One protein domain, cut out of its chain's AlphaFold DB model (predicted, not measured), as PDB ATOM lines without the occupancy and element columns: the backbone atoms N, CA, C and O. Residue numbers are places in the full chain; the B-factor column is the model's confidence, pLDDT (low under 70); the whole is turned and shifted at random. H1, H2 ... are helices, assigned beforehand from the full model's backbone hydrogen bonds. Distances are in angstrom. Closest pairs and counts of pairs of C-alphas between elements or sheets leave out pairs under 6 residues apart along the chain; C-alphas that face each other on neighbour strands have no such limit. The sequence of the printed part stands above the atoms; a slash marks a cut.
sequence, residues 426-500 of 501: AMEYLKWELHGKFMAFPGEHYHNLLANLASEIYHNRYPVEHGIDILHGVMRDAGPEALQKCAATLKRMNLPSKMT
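AT A GLANCE: This is residues 426 to 500 of the 501 residues of an uncharacterized protein of Ectocarpus sp. CCAP 1310/34 (UniProt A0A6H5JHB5). What would one see first? Two helices, H2 and H3, lie side by side as a helical hairpin in the middle, with H1 on one side of it, touching part of H3, and H4 on the other, crossing part of H2 at a slant. What is it made of? The printed part has 75 residues with four named helices, in the order H1, H2, H3, H4, and no named strand; the class is all helix. How is it shaped? It is compact, with a radius of gyration of the C-alphas of 11.7 A, and spans 30 by 29 by 17 A.

IN THESE COORDINATES: Where does the first helix lie? H1, residues 426 to 440, begins with C-alpha 426 at (27.302, -47.404, 53.163) and is 21.1 A from first to last C-alpha. Which helices follow? H2, residues 446 to 459, is 20.0 A long and begins with C-alpha 446 at (23.043, -35.727, 34.184). H3, residues 464 to 476, is 18.1 A long. Where does the last helix end? H4, residues 480 to 492, is 18.7 A long and ends with C-alpha 492 at (35.370, -25.011, 36.242).

HOW THE PARTS SIT: What does H1 touch? H1 and H3 only just touch, with 3 pairs of C-alphas within 8 A, through residues 431 to 435 of H1 and 470 to 474 of H3 alone; the closest C-alphas, of Lys 431 and Ile 470, are 6.6 A apart. They run the same way at a shallow tilt of 28 degrees. H1 and H4 are apart. How do H2 and H3 stand? This hairpin touches, closest at the C-alphas of Ile 457 and Gly 467, 5.7 A apart, with a shallow tilt of 10 degrees, opposite ways. What does H4 touch? H4 touches H2, which touches it with residues 446 to 451 alone; the closest C-alphas, of His 447 and Cys 486, are 5.2 A apart. They run the same way at a steep tilt of 42 degrees. Are the helices aligned, and are their backbones whole? The helix packing is mostly aligned, but only just: 2 of the 3 touching pairs are at a shallow tilt. In H1, H2, H3 and H4 every O i to N i+4 pair is within hydrogen-bond range.

THE WHOLE: How large is it? The two C-alphas farthest apart, of Ala 440 and Ser 497, are 32.2 A apart. Is it cut? The printed part has no cut, and the links H1 to H2, H2 to H3 and H3 to H4 are tight. Where is confidence low? The mean pLDDT of the printed part is 70.5, and residues 426 to 431, 434 to 447, 460 to 462, 464 and 496 to 500 are under 70.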
ATOM      1  N   ALA A 426      27.773 -48.757  53.449       63.44
ATOM      2  CA  ALA A 426      27.302 -47.404  53.163       63.44
ATOM      3  C   ALA A 426      27.689 -46.956  51.742       63.44
ATOM      4  O   ALA A 426      26.882 -46.331  51.053       63.44
ATOM      5  N   MET A 427      28.882 -47.331  51.267       64.50
ATOM      6  CA  MET A 427      29.324 -47.042  49.899       64.50
ATOM      7  C   MET A 427      28.536 -47.811  48.835       64.50
ATOM      8  O   MET A 427      28.116 -47.213  47.842       64.50
ATOM      9  N   GLU A 428      28.286 -49.109  49.027       67.00
ATOM     10  CA  GLU A 428      27.463 -49.892  48.092       67.00
ATOM     11  C   GLU A 428      26.004 -49.398  48.055       67.00
ATOM     12  O   GLU A 428      25.403 -49.334  46.980       67.00
ATOM     13  N   TYR A 429      25.455 -48.944  49.188       69.31
ATOM     14  CA  TYR A 429      24.141 -48.294  49.223       69.31
ATOM     15  C   TYR A 429      24.128 -46.983  48.428       69.31
ATOM     16  O   TYR A 429      23.247 -46.782  47.589       69.31
ATOM     17  N   LEU A 430      25.128 -46.118  48.630       63.44
ATOM     18  CA  LEU A 430      25.233 -44.845  47.915       63.44
ATOM     19  C   LEU A 430      25.339 -45.075  46.400       63.44
ATOM     20  O   LEU A 430      24.666 -44.415  45.611       63.44
ATOM     21  N   LYS A 431      26.139 -46.064  45.992       68.12
ATOM     22  CA  LYS A 431      26.281 -46.502  44.600       68.12
ATOM     23  C   LYS A 431      24.957 -47.000  44.020       68.12
ATOM     24  O   LYS A 431      24.609 -46.610  42.906       68.12
ATOM     25  N   TRP A 432      24.199 -47.810  44.761       70.69
ATOM     26  CA  TRP A 432      22.879 -48.286  44.337       70.69
ATOM     27  C   TRP A 432      21.863 -47.144  44.206       70.69
ATOM     28  O   TRP A 432      21.171 -47.050  43.191       70.69
ATOM     29  N   GLU A 433      21.809 -46.233  45.178       70.12
ATOM     30  CA  GLU A 433      20.899 -45.083  45.163       70.12
ATOM     31  C   GLU A 433      21.224 -44.128  44.002       70.12
ATOM     32  O   GLU A 433      20.326 -43.657  43.297       70.12
ATOM     33  N   LEU A 434      22.513 -43.889  43.747       63.03
ATOM     34  CA  LEU A 434      22.983 -43.094  42.614       63.03
ATOM     35  C   LEU A 434      22.680 -43.770  41.277       63.03
ATOM     36  O   LEU A 434      22.252 -43.088  40.347       63.03
ATOM     37  N   HIS A 435      22.819 -45.093  41.183       63.31
ATOM     38  CA  HIS A 435      22.445 -45.853  39.991       63.31
ATOM     39  C   HIS A 435      20.919 -45.846  39.753       63.31
ATOM     40  O   HIS A 435      20.454 -45.738  38.618       63.31
ATOM     41  N   GLY A 436      20.114 -45.878  40.818       63.06
ATOM     42  CA  GLY A 436      18.660 -45.710  40.736       63.06
ATOM     43  C   GLY A 436      18.262 -44.312  40.250       63.06
ATOM     44  O   GLY A 436      17.449 -44.177  39.332       63.06
ATOM     45  N   LYS A 437      18.890 -43.264  40.801       65.00
ATOM     46  CA  LYS A 437      18.722 -41.875  40.335       65.00
ATOM     47  C   LYS A 437      19.198 -41.702  38.886       65.00
ATOM     48  O   LYS A 437      18.559 -40.977  38.128       65.00
ATOM     49  N   PHE A 438      20.259 -42.402  38.484       61.38
ATOM     50  CA  PHE A 438      20.780 -42.445  37.115       61.38
ATOM     51  C   PHE A 438      19.758 -43.008  36.120       61.38
ATOM     52  O   PHE A 438      19.461 -42.361  35.116       61.38
ATOM     53  N   MET A 439      19.147 -44.157  36.426       58.84
ATOM     54  CA  MET A 439      18.136 -44.770  35.554       58.84
ATOM     55  C   MET A 439      16.836 -43.953  35.473       58.84
ATOM     56  O   MET A 439      16.102 -44.049  34.489       58.84
ATOM     57  N   ALA A 440      16.547 -43.129  36.482       59.09
ATOM     58  CA  ALA A 440      15.324 -42.332  36.544       59.09
ATOM     59  C   ALA A 440      15.351 -41.047  35.688       59.09
ATOM     60  O   ALA A 440      14.280 -40.531  35.356       59.09
ATOM     61  N   PHE A 441      16.531 -40.527  35.313       60.91
ATOM     62  CA  PHE A 441      16.669 -39.237  34.614       60.91
ATOM     63  C   PHE A 441      17.667 -39.273  33.438       60.91
ATOM     64  O   PHE A 441      18.723 -38.637  33.501       60.91
ATOM     65  N   PRO A 442      17.348 -39.952  32.321       49.75
ATOM     66  CA  PRO A 442      18.169 -39.872  31.116       49.75
ATOM     67  C   PRO A 442      17.997 -38.490  30.449       49.75
ATOM     68  O   PRO A 442      16.950 -38.205  29.870       49.75
ATOM     69  N   GLY A 443      18.996 -37.600  30.543       67.06
ATOM     70  CA  GLY A 443      18.961 -36.289  29.872       67.06
ATOM     71  C   GLY A 443      19.893 -35.212  30.446       67.06
ATOM     72  O   GLY A 443      20.779 -35.497  31.247       67.06
ATOM     73  N   GLU A 444      19.682 -33.951  30.046       56.50
ATOM     74  CA  GLU A 444      20.556 -32.781  30.305       56.50
ATOM     75  C   GLU A 444      20.862 -32.488  31.787       56.50
ATOM     76  O   GLU A 444      21.811 -31.768  32.100       56.50
ATOM     77  N   HIS A 445      20.106 -33.073  32.717       65.88
ATOM     78  CA  HIS A 445      20.351 -32.950  34.155       65.88
ATOM     79  C   HIS A 445      21.493 -33.843  34.669       65.88
ATOM     80  O   HIS A 445      21.978 -33.627  35.782       65.88
ATOM     81  N   TYR A 446      21.969 -34.789  33.853       66.62
ATOM     82  CA  TYR A 446      23.043 -35.727  34.184       66.62
ATOM     83  C   TYR A 446      24.327 -35.023  34.654       66.62
ATOM     84  O   TYR A 446      24.935 -35.398  35.654       66.62
ATOM     85  N   HIS A 447      24.715 -33.945  33.971       65.69
ATOM     86  CA  HIS A 447      25.972 -33.239  34.243       65.69
ATOM     87  C   HIS A 447      25.932 -32.468  35.571       65.69
ATOM     88  O   HIS A 447      26.953 -32.347  36.241       65.69
ATOM     89  N   ASN A 448      24.751 -31.980  35.964       72.44
ATOM     90  CA  ASN A 448      24.561 -31.274  37.232       72.44
ATOM     91  C   ASN A 448      24.532 -32.253  38.409       72.44
ATOM     92  O   ASN A 448      25.065 -31.942  39.469       72.44
ATOM     93  N   LEU A 449      23.954 -33.445  38.215       72.56
ATOM     94  CA  LEU A 449      23.947 -34.492  39.233       72.56
ATOM     95  C   LEU A 449      25.372 -34.985  39.523       72.56
ATOM     96  O   LEU A 449      25.763 -35.062  40.683       72.56
ATOM     97  N   LEU A 450      26.168 -35.234  38.477       73.56
ATOM     98  CA  LEU A 450      27.579 -35.601  38.624       73.56
ATOM     99  C   LEU A 450      28.421 -34.494  39.267       73.56
ATOM    100  O   LEU A 450      29.267 -34.785  40.107       73.56
ATOM    101  N   ALA A 451      28.197 -33.232  38.893       70.19
ATOM    102  CA  ALA A 451      28.924 -32.108  39.479       70.19
ATOM    103  C   ALA A 451      28.595 -31.926  40.968       70.19
ATOM    104  O   ALA A 451      29.498 -31.703  41.773       70.19
ATOM    105  N   ASN A 452      27.322 -32.080  41.341       75.38
ATOM    106  CA  ASN A 452      26.896 -32.043  42.736       75.38
ATOM    107  C   ASN A 452      27.471 -33.221  43.523       75.38
ATOM    108  O   ASN A 452      27.977 -33.006  44.616       75.38
ATOM    109  N   LEU A 453      27.473 -34.429  42.949       76.94
ATOM    110  CA  LEU A 453      28.071 -35.606  43.573       76.94
ATOM    111  C   LEU A 453      29.582 -35.431  43.787       76.94
ATOM    112  O   LEU A 453      30.082 -35.711  44.869       76.94
ATOM    113  N   ALA A 454      30.311 -34.927  42.789       72.31
ATOM    114  CA  ALA A 454      31.740 -34.652  42.919       72.31
ATOM    115  C   ALA A 454      32.031 -33.582  43.985       72.31
ATOM    116  O   ALA A 454      32.980 -33.718  44.757       72.31
ATOM    117  N   SER A 455      31.190 -32.547  44.060       73.25
ATOM    118  CA  SER A 455      31.251 -31.519  45.104       73.25
ATOM    119  C   SER A 455      30.960 -32.099  46.493       73.25
ATOM    120  O   SER A 455      31.657 -31.801  47.459       73.25
ATOM    121  N   GLU A 456      29.976 -32.989  46.595       74.94
ATOM    122  CA  GLU A 456      29.583 -33.632  47.846       74.94
ATOM    123  C   GLU A 456      30.659 -34.601  48.349       74.94
ATOM    124  O   GLU A 456      31.039 -34.539  49.515       74.94
ATOM    125  N   ILE A 457      31.240 -35.411  47.460       75.12
ATOM    126  CA  ILE A 457      32.407 -36.257  47.746       75.12
ATOM    127  C   ILE A 457      33.573 -35.406  48.264       75.12
ATOM    128  O   ILE A 457      34.211 -35.763  49.255       75.12
ATOM    129  N   TYR A 458      33.827 -34.263  47.620       70.75
ATOM    130  CA  TYR A 458      34.900 -33.348  47.997       70.75
ATOM    131  C   TYR A 458      34.671 -32.695  49.370       70.75
ATOM    132  O   TYR A 458      35.593 -32.607  50.181       70.75
ATOM    133  N   HIS A 459      33.445 -32.252  49.658       75.94
ATOM    134  CA  HIS A 459      33.132 -31.529  50.891       75.94
ATOM    135  C   HIS A 459      32.844 -32.440  52.094       75.94
ATOM    136  O   HIS A 459      33.167 -32.058  53.221       75.94
ATOM    137  N   ASN A 460      32.314 -33.647  51.883       66.25
ATOM    138  CA  ASN A 460      31.901 -34.552  52.964       66.25
ATOM    139  C   ASN A 460      33.010 -35.491  53.470       66.25
ATOM    140  O   ASN A 460      32.720 -36.447  54.182       66.25
ATOM    141  N   ARG A 461      34.287 -35.191  53.186       59.84
ATOM    142  CA  ARG A 461      35.460 -35.937  53.691       59.84
ATOM    143  C   ARG A 461      35.469 -37.432  53.342       59.84
ATOM    144  O   ARG A 461      36.061 -38.218  54.081       59.84
ATOM    145  N   TYR A 462      34.869 -37.833  52.224       69.19
ATOM    146  CA  TYR A 462      35.110 -39.181  51.721       69.19
ATOM    147  C   TYR A 462      36.586 -39.314  51.327       69.19
ATOM    148  O   TYR A 462      37.163 -38.347  50.809       69.19
ATOM    149  N   PRO A 463      37.224 -40.476  51.560       77.25
ATOM    150  CA  PRO A 463      38.544 -40.737  51.009       77.25
ATOM    151  C   PRO A 463      38.487 -40.481  49.502       77.25
ATOM    152  O   PRO A 463      37.641 -41.037  48.800       77.25
ATOM    153  N   VAL A 464      39.354 -39.592  49.014       67.81
ATOM    154  CA  VAL A 464      39.328 -39.107  47.621       67.81
ATOM    155  C   VAL A 464      39.357 -40.272  46.626       67.81
ATOM    156  O   VAL A 464      38.671 -40.228  45.612       67.81
ATOM    157  N   GLU A 465      40.089 -41.329  46.966       72.31
ATOM    158  CA  GLU A 465      40.235 -42.561  46.186       72.31
ATOM    159  C   GLU A 465      38.885 -43.274  45.975       72.31
ATOM    160  O   GLU A 465      38.525 -43.597  44.847       72.31
ATOM    161  N   HIS A 466      38.062 -43.377  47.020       73.31
ATOM    162  CA  HIS A 466      36.739 -44.011  46.961       73.31
ATOM    163  C   HIS A 466      35.716 -43.171  46.202       73.31
ATOM    164  O   HIS A 466      34.887 -43.682  45.447       73.31
ATOM    165  N   GLY A 467      35.795 -41.852  46.375       77.75
ATOM    166  CA  GLY A 467      34.997 -40.914  45.604       77.75
ATOM    167  C   GLY A 467      35.246 -41.030  44.100       77.75
ATOM    168  O   GLY A 467      34.301 -41.000  43.309       77.75
ATOM    169  N   ILE A 468      36.514 -41.209  43.712       74.06
ATOM    170  CA  ILE A 468      36.926 -41.414  42.320       74.06
ATOM    171  C   ILE A 468      36.366 -42.732  41.778       74.06
ATOM    172  O   ILE A 468      35.844 -42.730  40.667       74.06
ATOM    173  N   ASP A 469      36.381 -43.822  42.547       75.69
ATOM    174  CA  ASP A 469      35.836 -45.111  42.100       75.69
ATOM    175  C   ASP A 469      34.315 -45.083  41.892       75.69
ATOM    176  O   ASP A 469      33.810 -45.628  40.904       75.69
ATOM    177  N   ILE A 470      33.576 -44.392  42.768       75.81
ATOM    178  CA  ILE A 470      32.128 -44.184  42.611       75.81
ATOM    179  C   ILE A 470      31.851 -43.350  41.356       75.81
ATOM    180  O   ILE A 470      31.023 -43.733  40.525       75.81
ATOM    181  N   LEU A 471      32.573 -42.238  41.177       76.88
ATOM    182  CA  LEU A 471      32.469 -41.397  39.984       76.88
ATOM    183  C   LEU A 471      32.813 -42.181  38.716       76.88
ATOM    184  O   LEU A 471      32.065 -42.115  37.746       76.88
ATOM    185  N   HIS A 472      33.884 -42.972  38.733       76.88
ATOM    186  CA  HIS A 472      34.323 -43.779  37.600       76.88
ATOM    187  C   HIS A 472      33.312 -44.882  37.255       76.88
ATOM    188  O   HIS A 472      33.045 -45.121  36.077       76.88
ATOM    189  N   GLY A 473      32.686 -45.503  38.259       78.69
ATOM    190  CA  GLY A 473      31.586 -46.451  38.069       78.69
ATOM    191  C   GLY A 473      30.377 -45.813  37.383       78.69
ATOM    192  O   GLY A 473      29.885 -46.347  36.393       78.69
ATOM    193  N   VAL A 474      29.947 -44.636  37.847       74.94
ATOM    194  CA  VAL A 474      28.812 -43.897  37.259       74.94
ATOM    195  C   VAL A 474      29.153 -43.324  35.873       74.94
ATOM    196  O   VAL A 474      28.283 -43.217  35.008       74.94
ATOM    197  N   MET A 475      30.418 -42.962  35.642       76.75
ATOM    198  CA  MET A 475      30.915 -42.430  34.369       76.75
ATOM    199  C   MET A 475      31.104 -43.519  33.306       76.75
ATOM    200  O   MET A 475      30.862 -43.249  32.133       76.75
ATOM    201  N   ARG A 476      31.475 -44.752  33.680       79.88
ATOM    202  CA  ARG A 476      31.626 -45.880  32.739       79.88
ATOM    203  C   ARG A 476      30.334 -46.179  31.972       79.88
ATOM    204  O   ARG A 476      30.397 -46.542  30.800       79.88
ATOM    205  N   ASP A 477      29.189 -45.982  32.617       75.19
ATOM    206  CA  ASP A 477      27.870 -46.235  32.033       75.19
ATOM    207  C   ASP A 477      27.322 -45.036  31.237       75.19
ATOM    208  O   ASP A 477      26.248 -45.112  30.635       75.19
ATOM    209  N   ALA A 478      28.052 -43.919  31.203       74.62
ATOM    210  CA  ALA A 478      27.626 -42.706  30.531       74.62
ATOM    211  C   ALA A 478      28.290 -42.512  29.172       74.62
ATOM    212  O   ALA A 478      29.489 -42.706  28.988       74.62
ATOM    213  N   GLY A 479      27.486 -42.083  28.198       81.81
ATOM    214  CA  GLY A 479      27.963 -41.811  26.847       81.81
ATOM    215  C   GLY A 479      29.027 -40.697  26.789       81.81
ATOM    216  O   GLY A 479      29.087 -39.831  27.667       81.81
ATOM    217  N   PRO A 480      29.840 -40.657  25.718       76.06
ATOM    218  CA  PRO A 480      31.000 -39.765  25.596       76.06
ATOM    219  C   PRO A 480      30.664 -38.268  25.698       76.06
ATOM    220  O   PRO A 480      31.439 -37.498  26.263       76.06
ATOM    221  N   GLU A 481      29.490 -37.838  25.228       75.44
ATOM    222  CA  GLU A 481      29.048 -36.439  25.354       75.44
ATOM    223  C   GLU A 481      28.813 -36.023  26.811       75.44
ATOM    224  O   GLU A 481      29.087 -34.886  27.212       75.44
ATOM    225  N   ALA A 482      28.310 -36.952  27.622       73.75
ATOM    226  CA  ALA A 482      28.016 -36.713  29.022       73.75
ATOM    227  C   ALA A 482      29.299 -36.603  29.850       73.75
ATOM    228  O   ALA A 482      29.399 -35.723  30.713       73.75
ATOM    229  N   LEU A 483      30.301 -37.418  29.503       75.69
ATOM    230  CA  LEU A 483      31.660 -37.342  30.034       75.69
ATOM    231  C   LEU A 483      32.329 -36.011  29.686       75.69
ATOM    232  O   LEU A 483      32.895 -35.364  30.563       75.69
ATOM    233  N   GLN A 484      32.203 -35.546  28.440       78.81
ATOM    234  CA  GLN A 484      32.811 -34.288  28.005       78.81
ATOM    235  C   GLN A 484      32.225 -33.069  28.735       78.81
ATOM    236  O   GLN A 484      32.967 -32.178  29.156       78.81
ATOM    237  N   LYS A 485      30.902 -33.041  28.943       77.94
ATOM    238  CA  LYS A 485      30.231 -31.990  29.724       77.94
ATOM    239  C   LYS A 485      30.591 -32.060  31.210       77.94
ATOM    240  O   LYS A 485      30.854 -31.019  31.806       77.94
ATOM    241  N   CYS A 486      30.661 -33.260  31.791       72.56
ATOM    242  CA  CYS A 486      31.103 -33.444  33.175       72.56
ATOM    243  C   CYS A 486      32.539 -32.938  33.375       72.56
ATOM    244  O   CYS A 486      32.785 -32.110  34.251       72.56
ATOM    245  N   ALA A 487      33.465 -33.329  32.496       72.62
ATOM    246  CA  ALA A 487      34.853 -32.876  32.526       72.62
ATOM    247  C   ALA A 487      34.972 -31.346  32.400       72.62
ATOM    248  O   ALA A 487      35.790 -30.728  33.082       72.62
ATOM    249  N   ALA A 488      34.143 -30.706  31.566       78.38
ATOM    250  CA  ALA A 488      34.102 -29.248  31.459       78.38
ATOM    251  C   ALA A 488      33.618 -28.575  32.757       78.38
ATOM    252  O   ALA A 488      34.160 -27.538  33.143       78.38
ATOM    253  N   THR A 489      32.637 -29.162  33.448       76.00
ATOM    254  CA  THR A 489      32.144 -28.660  34.738       76.00
ATOM    255  C   THR A 489      33.163 -28.876  35.856       76.00
ATOM    256  O   THR A 489      33.464 -27.931  36.580       76.00
ATOM    257  N   LEU A 490      33.776 -30.060  35.946       73.00
ATOM    258  CA  LEU A 490      34.838 -30.363  36.914       73.00
ATOM    259  C   LEU A 490      36.036 -29.414  36.757       73.00
ATOM    260  O   LEU A 490      36.527 -28.877  37.747       73.00
ATOM    261  N   LYS A 491      36.436 -29.103  35.515       78.31
ATOM    262  CA  LYS A 491      37.475 -28.097  35.229       78.31
ATOM    263  C   LYS A 491      37.113 -26.694  35.725       78.31
ATOM    264  O   LYS A 491      38.002 -25.957  36.135       78.31
ATOM    265  N   ARG A 492      35.830 -26.312  35.715       79.00
ATOM    266  CA  ARG A 492      35.370 -25.011  36.242       79.00
ATOM    267  C   ARG A 492      35.341 -24.961  37.768       79.00
ATOM    268  O   ARG A 492      35.447 -23.874  38.321       79.00
ATOM    269  N   MET A 493      35.218 -26.110  38.433       72.81
ATOM    270  CA  MET A 493      35.179 -26.194  39.897       72.81
ATOM    271  C   MET A 493      36.561 -26.065  40.556       72.81
ATOM    272  O   MET A 493      36.642 -26.051  41.777       72.81
ATOM    273  N   ASN A 494      37.634 -25.908  39.767       79.56
ATOM    274  CA  ASN A 494      38.996 -25.645  40.246       79.56
ATOM    275  C   ASN A 494      39.469 -26.666  41.303       79.56
ATOM    276  O   ASN A 494      40.081 -26.313  42.313       79.56
ATOM    277  N   LEU A 495      39.131 -27.940  41.078       74.50
ATOM    278  CA  LEU A 495      39.467 -29.041  41.976       74.50
ATOM    279  C   LEU A 495      40.994 -29.237  42.054       74.50
ATOM    280  O   LEU A 495      41.694 -29.018  41.061       74.50
ATOM    281  N   PRO A 496      41.533 -29.664  43.211       67.94
ATOM    282  CA  PRO A 496      42.964 -29.906  43.370       67.94
ATOM    283  C   PRO A 496      43.473 -30.966  42.384       67.94
ATOM    284  O   PRO A 496      42.764 -31.917  42.061       67.94
ATOM    285  N   SER A 497      44.738 -30.841  41.964       63.00
ATOM    286  CA  SER A 497      45.356 -31.627  40.878       63.00
ATOM    287  C   SER A 497      45.263 -33.153  41.031       63.00
ATOM    288  O   SER A 497      45.392 -33.879  40.052       63.00
ATOM    289  N   LYS A 498      45.024 -33.652  42.251       58.50
ATOM    290  CA  LYS A 498      44.842 -35.083  42.547       58.50
ATOM    291  C   LYS A 498      43.505 -35.656  42.048       58.50
ATOM    292  O   LYS A 498      43.399 -36.863  41.902       58.50
ATOM    293  N   MET A 499      42.505 -34.812  41.780       55.47
ATOM    294  CA  MET A 499      41.188 -35.207  41.252       55.47
ATOM    295  C   MET A 499      41.048 -34.978  39.735       55.47
ATOM    296  O   MET A 499      39.965 -35.148  39.187       55.47
ATOM    297  N   THR A 500      42.106 -34.542  39.045       57.06
ATOM    298  CA  THR A 500      42.043 -34.091  37.638       57.06
ATOM    299  C   THR A 500      42.313 -35.202  36.608       57.06
ATOM    300  O   THR A 500      42.542 -34.883  35.443       57.06
TER     301      THR A 500